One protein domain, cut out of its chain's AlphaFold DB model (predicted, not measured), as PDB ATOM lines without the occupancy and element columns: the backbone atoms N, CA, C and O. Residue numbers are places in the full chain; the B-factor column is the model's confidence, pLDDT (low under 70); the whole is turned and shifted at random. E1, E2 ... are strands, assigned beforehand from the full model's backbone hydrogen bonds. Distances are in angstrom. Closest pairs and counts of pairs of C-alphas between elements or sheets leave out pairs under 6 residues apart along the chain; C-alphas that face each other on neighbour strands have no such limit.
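Overview. This is residues 31 to 82 of the 82 residues of an uncharacterized protein of Steinernema glaseri (UniProt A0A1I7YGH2). A small sheet has a tail, residues 75 to 82, sticking out at one end and a long loop, residues 34 to 51, reaching out at the other. The 52 printed residues hold four strands, E1 to E4, in antiparallel order E1, E4, E3, E2; the class is all strand, with 23 residues in strands. The whole is extended, radius of gyration of the C-alphas 15.9 A, spanning 53 by 26 by 16 A.

Along the chain. Find C-alpha 31 at (-38.340, -6.649, -28.448), where E1 runs to 33, 6.7 A. Then come E2, residues 52 to 54, 7.0 A; E3, 57 to 62, 16.4 A; and E4, 67 to 77, 31.2 A, ending at (-48.706, -27.128, -17.343).

Arrangement. Look at N 32 and O 68, 2.9 A, between E1 and E4; N 60 and O 69, 2.9 A, in hairpin E3 and E4; N 54 and O 57, 2.8 A, in hairpin E2 and E3: each is within hydrogen-bond range. E2, E3 and E4 form a meander, each the antiparallel neighbour of the one before; with E1 beside E4, a Greek key. E1 and E2 are apart.

Size, cuts and confidence. The C-alphas of Gly 45 and Glu 82, the farthest apart, are 54.7 A apart. The printed part has no cut; E1 to E2 is a long link. Model pLDDT is under 70 at residues 33 to 38 and 80 to 82.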
ATOM      1  N   SER A  31     -39.052  -7.514 -27.521       80.69
ATOM      2  CA  SER A  31     -38.340  -6.649 -28.448       80.69
ATOM      3  C   SER A  31     -37.534  -5.638 -27.642       80.69
ATOM      4  O   SER A  31     -38.106  -4.845 -26.898       80.69
ATOM      5  N   VAL A  32     -36.208  -5.702 -27.753       77.75
ATOM      6  CA  VAL A  32     -35.284  -4.848 -26.997       77.75
ATOM      7  C   VAL A  32     -34.461  -4.031 -27.976       77.75
ATOM      8  O   VAL A  32     -33.830  -4.578 -28.884       77.75
ATOM      9  N   GLN A  33     -34.494  -2.713 -27.793       69.38
ATOM     10  CA  GLN A  33     -33.745  -1.777 -28.620       69.38
ATOM     11  C   GLN A  33     -32.241  -1.987 -28.424       69.38
ATOM     12  O   GLN A  33     -31.765  -2.191 -27.304       69.38
ATOM     13  N   GLN A  34     -31.493  -1.973 -29.521       68.12
ATOM     14  CA  GLN A  34     -30.059  -2.209 -29.504       68.12
ATOM     15  C   GLN A  34     -29.308  -0.987 -28.979       68.12
ATOM     16  O   GLN A  34     -29.363   0.091 -29.562       68.12
ATOM     17  N   VAL A  35     -28.548  -1.183 -27.902       68.06
ATOM     18  CA  VAL A  35     -27.441  -0.283 -27.518       68.06
ATOM     19  C   VAL A  35     -26.105  -0.795 -28.088       68.06
ATOM     20  O   VAL A  35     -25.118  -0.069 -28.107       68.06
ATOM     21  N   PHE A  36     -26.097  -2.038 -28.582       63.44
ATOM     22  CA  PHE A  36     -24.943  -2.779 -29.095       63.44
ATOM     23  C   PHE A  36     -25.207  -3.201 -30.542       63.44
ATOM     24  O   PHE A  36     -26.321  -3.632 -30.855       63.44
ATOM     25  N   THR A  37     -24.214  -3.096 -31.423       65.25
ATOM     26  CA  THR A  37     -24.391  -3.465 -32.839       65.25
ATOM     27  C   THR A  37     -24.289  -4.982 -33.033       65.25
ATOM     28  O   THR A  37     -23.707  -5.703 -32.222       65.25
ATOM     29  N   THR A  38     -24.825  -5.505 -34.141       65.25
ATOM     30  CA  THR A  38     -24.761  -6.944 -34.478       65.25
ATOM     31  C   THR A  38     -23.346  -7.476 -34.696       65.25
ATOM     32  O   THR A  38     -23.146  -8.690 -34.730       65.25
ATOM     33  N   GLU A  39     -22.368  -6.586 -34.841       73.12
ATOM     34  CA  GLU A  39     -20.968  -6.916 -35.106       73.12
ATOM     35  C   GLU A  39     -20.094  -6.858 -33.853       73.12
ATOM     36  O   GLU A  39     -18.894  -7.139 -33.915       73.12
ATOM     37  N   GLU A  40     -20.674  -6.497 -32.710       78.56
ATOM     38  CA  GLU A  40     -19.918  -6.283 -31.491       78.56
ATOM     39  C   GLU A  40     -19.339  -7.599 -30.969       78.56
ATOM     40  O   GLU A  40     -20.020  -8.626 -30.882       78.56
ATOM     41  N   ARG A  41     -18.043  -7.584 -30.649       80.88
ATOM     42  CA  ARG A  41     -17.287  -8.778 -30.260       80.88
ATOM     43  C   ARG A  41     -16.836  -8.689 -28.813       80.88
ATOM     44  O   ARG A  41     -16.388  -7.648 -28.342       80.88
ATOM     45  N   ARG A  42     -16.909  -9.815 -28.110       81.56
ATOM     46  CA  ARG A  42     -16.321  -9.973 -26.778       81.56
ATOM     47  C   ARG A  42     -14.795 -10.027 -26.906       81.56
ATOM     48  O   ARG A  42     -14.241 -10.168 -27.997       81.56
ATOM     49  N   ARG A  43     -14.095  -9.959 -25.770       86.25
ATOM     50  CA  ARG A  43     -12.619  -9.990 -25.703       86.25
ATOM     51  C   ARG A  43     -11.996 -11.228 -26.370       86.25
ATOM     52  O   ARG A  43     -10.847 -11.175 -26.787       86.25
ATOM     53  N   ASP A  44     -12.744 -12.323 -26.471       90.44
ATOM     54  CA  ASP A  44     -12.333 -13.566 -27.133       90.44
ATOM     55  C   ASP A  44     -12.551 -13.558 -28.662       90.44
ATOM     56  O   ASP A  44     -12.330 -14.568 -29.326       90.44
ATOM     57  N   GLY A  45     -12.999 -12.433 -29.229       84.44
ATOM     58  CA  GLY A  45     -13.260 -12.258 -30.655       84.44
ATOM     59  C   GLY A  45     -14.595 -12.830 -31.137       84.44
ATOM     60  O   GLY A  45     -14.914 -12.670 -32.320       84.44
ATOM     61  N   LYS A  46     -15.391 -13.470 -30.269       84.81
ATOM     62  CA  LYS A  46     -16.725 -13.981 -30.621       84.81
ATOM     63  C   LYS A  46     -17.761 -12.868 -30.580       84.81
ATOM     64  O   LYS A  46     -17.612 -11.913 -29.822       84.81
ATOM     65  N   LEU A  47     -18.828 -13.012 -31.364       83.06
ATOM     66  CA  LEU A  47     -19.962 -12.088 -31.314       83.06
ATOM     67  C   LEU A  47     -20.560 -12.050 -29.903       83.06
ATOM     68  O   LEU A  47     -20.698 -13.084 -29.244       83.06
ATOM     69  N   ALA A  48     -20.896 -10.849 -29.438       80.56
ATOM     70  CA  ALA A  48     -21.525 -10.627 -28.143       80.56
ATOM     71  C   ALA A  48     -22.939 -11.218 -28.092       80.56
ATOM     72  O   ALA A  48     -23.347 -11.738 -27.053       80.56
ATOM     73  N   VAL A  49     -23.645 -11.196 -29.225       81.88
ATOM     74  CA  VAL A  49     -24.967 -11.797 -29.396       81.88
ATOM     75  C   VAL A  49     -24.902 -12.826 -30.515       81.88
ATOM     76  O   VAL A  49     -24.504 -12.520 -31.637       81.88
ATOM     77  N   GLN A  50     -25.312 -14.055 -30.210       84.31
ATOM     78  CA  GLN A  50     -25.446 -15.112 -31.200       84.31
ATOM     79  C   GLN A  50     -26.924 -15.290 -31.540       84.31
ATOM     80  O   GLN A  50     -27.720 -15.704 -30.700       84.31
ATOM     81  N   LEU A  51     -27.274 -14.953 -32.777       87.81
ATOM     82  CA  LEU A  51     -28.607 -15.175 -33.326       87.81
ATOM     83  C   LEU A  51     -28.828 -16.660 -33.618       87.81
ATOM     84  O   LEU A  51     -27.872 -17.410 -33.836       87.81
ATOM     85  N   GLY A  52     -30.092 -17.070 -33.664       89.75
ATOM     86  CA  GLY A  52     -30.441 -18.433 -34.035       89.75
ATOM     87  C   GLY A  52     -31.802 -18.874 -33.530       89.75
ATOM     88  O   GLY A  52     -32.575 -18.098 -32.966       89.75
ATOM     89  N   GLU A  53     -32.065 -20.158 -33.735       90.25
ATOM     90  CA  GLU A  53     -33.325 -20.807 -33.395       90.25
ATOM     91  C   GLU A  53     -33.059 -22.039 -32.532       90.25
ATOM     92  O   GLU A  53     -32.087 -22.772 -32.734       90.25
ATOM     93  N   PHE A  54     -33.936 -22.275 -31.563       84.50
ATOM     94  CA  PHE A  54     -33.934 -23.480 -30.750       84.50
ATOM     95  C   PHE A  54     -35.367 -23.976 -30.563       84.50
ATOM     96  O   PHE A  54     -36.167 -23.399 -29.820       84.50
ATOM     97  N   GLY A  55     -35.697 -25.069 -31.251       84.19
ATOM     98  CA  GLY A  55     -37.065 -25.568 -31.319       84.19
ATOM     99  C   GLY A  55     -37.987 -24.554 -31.989       84.19
ATOM    100  O   GLY A  55     -37.793 -24.242 -33.155       84.19
ATOM    101  N   ALA A  56     -38.987 -24.065 -31.255       85.69
ATOM    102  CA  ALA A  56     -39.905 -23.026 -31.733       85.69
ATOM    103  C   ALA A  56     -39.552 -21.617 -31.214       85.69
ATOM    104  O   ALA A  56     -40.275 -20.665 -31.486       85.69
ATOM    105  N   SER A  57     -38.465 -21.484 -30.446       88.19
ATOM    106  CA  SER A  57     -37.971 -20.187 -29.977       88.19
ATOM    107  C   SER A  57     -36.904 -19.657 -30.929       88.19
ATOM    108  O   SER A  57     -36.095 -20.435 -31.441       88.19
ATOM    109  N   LYS A  58     -36.854 -18.341 -31.140       91.19
ATOM    110  CA  LYS A  58     -35.864 -17.711 -32.022       91.19
ATOM    111  C   LYS A  58     -35.429 -16.347 -31.512       91.19
ATOM    112  O   LYS A  58     -36.216 -15.608 -30.926       91.19
ATOM    113  N   LEU A  59     -34.172 -16.018 -31.775       89.38
ATOM    114  CA  LEU A  59     -33.618 -14.685 -31.597       89.38
ATOM    115  C   LEU A  59     -33.261 -14.130 -32.972       89.38
ATOM    116  O   LEU A  59     -32.370 -14.652 -33.647       89.38
ATOM    117  N   THR A  60     -33.952 -13.068 -33.366       89.50
ATOM    118  CA  THR A  60     -33.747 -12.370 -34.636       89.50
ATOM    119  C   THR A  60     -33.327 -10.927 -34.401       89.50
ATOM    120  O   THR A  60     -33.448 -10.385 -33.298       89.50
ATOM    121  N   VAL A  61     -32.812 -10.304 -35.456       87.19
ATOM    122  CA  VAL A  61     -32.495  -8.881 -35.486       87.19
ATOM    123  C   VAL A  61     -33.219  -8.216 -36.644       87.19
ATOM    124  O   VAL A  61     -33.266  -8.771 -37.741       87.19
ATOM    125  N   ASP A  62     -33.749  -7.028 -36.389       83.56
ATOM    126  CA  ASP A  62     -34.135  -6.073 -37.416       83.56
ATOM    127  C   ASP A  62     -33.073  -4.968 -37.472       83.56
ATOM    128  O   ASP A  62     -32.859  -4.257 -36.489       83.56
ATOM    129  N   SER A  63     -32.358  -4.868 -38.594       79.06
ATOM    130  CA  SER A  63     -31.290  -3.881 -38.785       79.06
ATOM    131  C   SER A  63     -31.806  -2.490 -39.149       79.06
ATOM    132  O   SER A  63     -31.058  -1.526 -39.009       79.06
ATOM    133  N   TYR A  64     -33.048  -2.365 -39.622       80.44
ATOM    134  CA  TYR A  64     -33.653  -1.064 -39.896       80.44
ATOM    135  C   TYR A  64     -34.041  -0.382 -38.582       80.44
ATOM    136  O   TYR A  64     -33.692   0.775 -38.350       80.44
ATOM    137  N   ASP A  65     -34.671  -1.147 -37.690       77.88
ATOM    138  CA  ASP A  65     -35.123  -0.661 -36.383       77.88
ATOM    139  C   ASP A  65     -34.063  -0.797 -35.275       77.88
ATOM    140  O   ASP A  65     -34.298  -0.374 -34.140       77.88
ATOM    141  N   ASN A  66     -32.899  -1.385 -35.586       77.38
ATOM    142  CA  ASN A  66     -31.864  -1.762 -34.617       77.38
ATOM    143  C   ASN A  66     -32.480  -2.477 -33.402       77.38
ATOM    144  O   ASN A  66     -32.364  -2.043 -32.250       77.38
ATOM    145  N   LEU A  67     -33.213  -3.560 -33.664       84.06
ATOM    146  CA  LEU A  67     -34.062  -4.219 -32.678       84.06
ATOM    147  C   LEU A  67     -33.756  -5.711 -32.610       84.06
ATOM    148  O   LEU A  67     -33.899  -6.431 -33.598       84.06
ATOM    149  N   TYR A  68     -33.413  -6.208 -31.421       85.88
ATOM    150  CA  TYR A  68     -33.437  -7.647 -31.178       85.88
ATOM    151  C   TYR A  68     -34.858  -8.079 -30.834       85.88
ATOM    152  O   TYR A  68     -35.494  -7.497 -29.956       85.88
ATOM    153  N   SER A  69     -35.348  -9.115 -31.511       88.12
ATOM    154  CA  SER A  69     -36.624  -9.756 -31.197       88.12
ATOM    155  C   SER A  69     -36.365 -11.180 -30.720       88.12
ATOM    156  O   SER A  69     -35.923 -12.035 -31.486       88.12
ATOM    157  N   LEU A  70     -36.640 -11.425 -29.443       89.19
ATOM    158  CA  LEU A  70     -36.650 -12.752 -28.851       89.19
ATOM    159  C   LEU A  70     -38.088 -13.261 -28.827       89.19
ATOM    160  O   LEU A  70     -38.934 -12.714 -28.123       89.19
ATOM    161  N   GLU A  71     -38.356 -14.316 -29.580       90.81
ATOM    162  CA  GLU A  71     -39.618 -15.043 -29.543       90.81
ATOM    163  C   GLU A  71     -39.413 -16.334 -28.748       90.81
ATOM    164  O   GLU A  71     -38.637 -17.204 -29.148       90.81
ATOM    165  N   LEU A  72     -40.093 -16.447 -27.603       89.62
ATOM    166  CA  LEU A  72     -40.046 -17.630 -26.746       89.62
ATOM    167  C   LEU A  72     -41.329 -18.437 -26.887       89.62
ATOM    168  O   LEU A  72     -42.421 -17.945 -26.595       89.62
ATOM    169  N   ALA A  73     -41.179 -19.697 -27.278       91.88
ATOM    170  CA  ALA A  73     -42.245 -20.682 -27.223       91.88
ATOM    171  C   ALA A  73     -42.178 -21.436 -25.891       91.88
ATOM    172  O   ALA A  73     -41.095 -21.815 -25.431       91.88
ATOM    173  N   THR A  74     -43.332 -21.682 -25.275       92.25
ATOM    174  CA  THR A  74     -43.408 -22.335 -23.964       92.25
ATOM    175  C   THR A  74     -44.382 -23.505 -23.967       92.25
ATOM    176  O   THR A  74     -45.341 -23.543 -24.734       92.25
ATOM    177  N   CYS A  75     -44.126 -24.470 -23.093       92.19
ATOM    178  CA  CYS A  75     -45.076 -25.500 -22.708       92.19
ATOM    179  C   CYS A  75     -45.584 -25.142 -21.311       92.19
ATOM    180  O   CYS A  75     -44.790 -25.125 -20.370       92.19
ATOM    181  N   CYS A  76     -46.871 -24.845 -21.162       91.56
ATOM    182  CA  CYS A  76     -47.473 -24.530 -19.865       91.56
ATOM    183  C   CYS A  76     -48.182 -25.756 -19.304       91.56
ATOM    184  O   CYS A  76     -48.815 -26.502 -20.058       91.56
ATOM    185  N   ARG A  77     -48.033 -26.004 -17.999       90.44
ATOM    186  CA  ARG A  77     -48.706 -27.128 -17.343       90.44
ATOM    187  C   ARG A  77     -50.213 -26.922 -17.477       90.44
ATOM    188  O   ARG A  77     -50.710 -25.828 -17.223       90.44
ATOM    189  N   LYS A  78     -50.930 -27.959 -17.914       88.88
ATOM    190  CA  LYS A  78     -52.391 -27.897 -17.989       88.88
ATOM    191  C   LYS A  78     -52.942 -27.700 -16.574       88.88
ATOM    192  O   LYS A  78     -52.432 -28.353 -15.656       88.88
ATOM    193  N   PRO A  79     -53.966 -26.851 -16.387       77.81
ATOM    194  CA  PRO A  79     -54.601 -26.716 -15.087       77.81
ATOM    195  C   PRO A  79     -55.083 -28.091 -14.620       77.81
ATOM    196  O   PRO A  79     -55.621 -28.871 -15.413       77.81
ATOM    197  N   HIS A  80     -54.861 -28.405 -13.342       65.69
ATOM    198  CA  HIS A  80     -55.532 -29.542 -12.728       65.69
ATOM    199  C   HIS A  80     -57.026 -29.223 -12.765       65.69
ATOM    200  O   HIS A  80     -57.473 -28.280 -12.121       65.69
ATOM    201  N   SER A  81     -57.785 -29.955 -13.578       56.03
ATOM    202  CA  SER A  81     -59.237 -29.963 -13.456       56.03
ATOM    203  C   SER A  81     -59.558 -30.532 -12.076       56.03
ATOM    204  O   SER A  81     -59.283 -31.713 -11.843       56.03
ATOM    205  N   GLU A  82     -60.026 -29.675 -11.169       47.25
ATOM    206  CA  GLU A  82     -60.679 -30.086  -9.919       47.25
ATOM    207  C   GLU A  82     -61.885 -30.991 -10.194       47.25
ATOM    208  O   GLU A  82     -62.601 -30.752 -11.199       47.25
TER     209      GLU A  82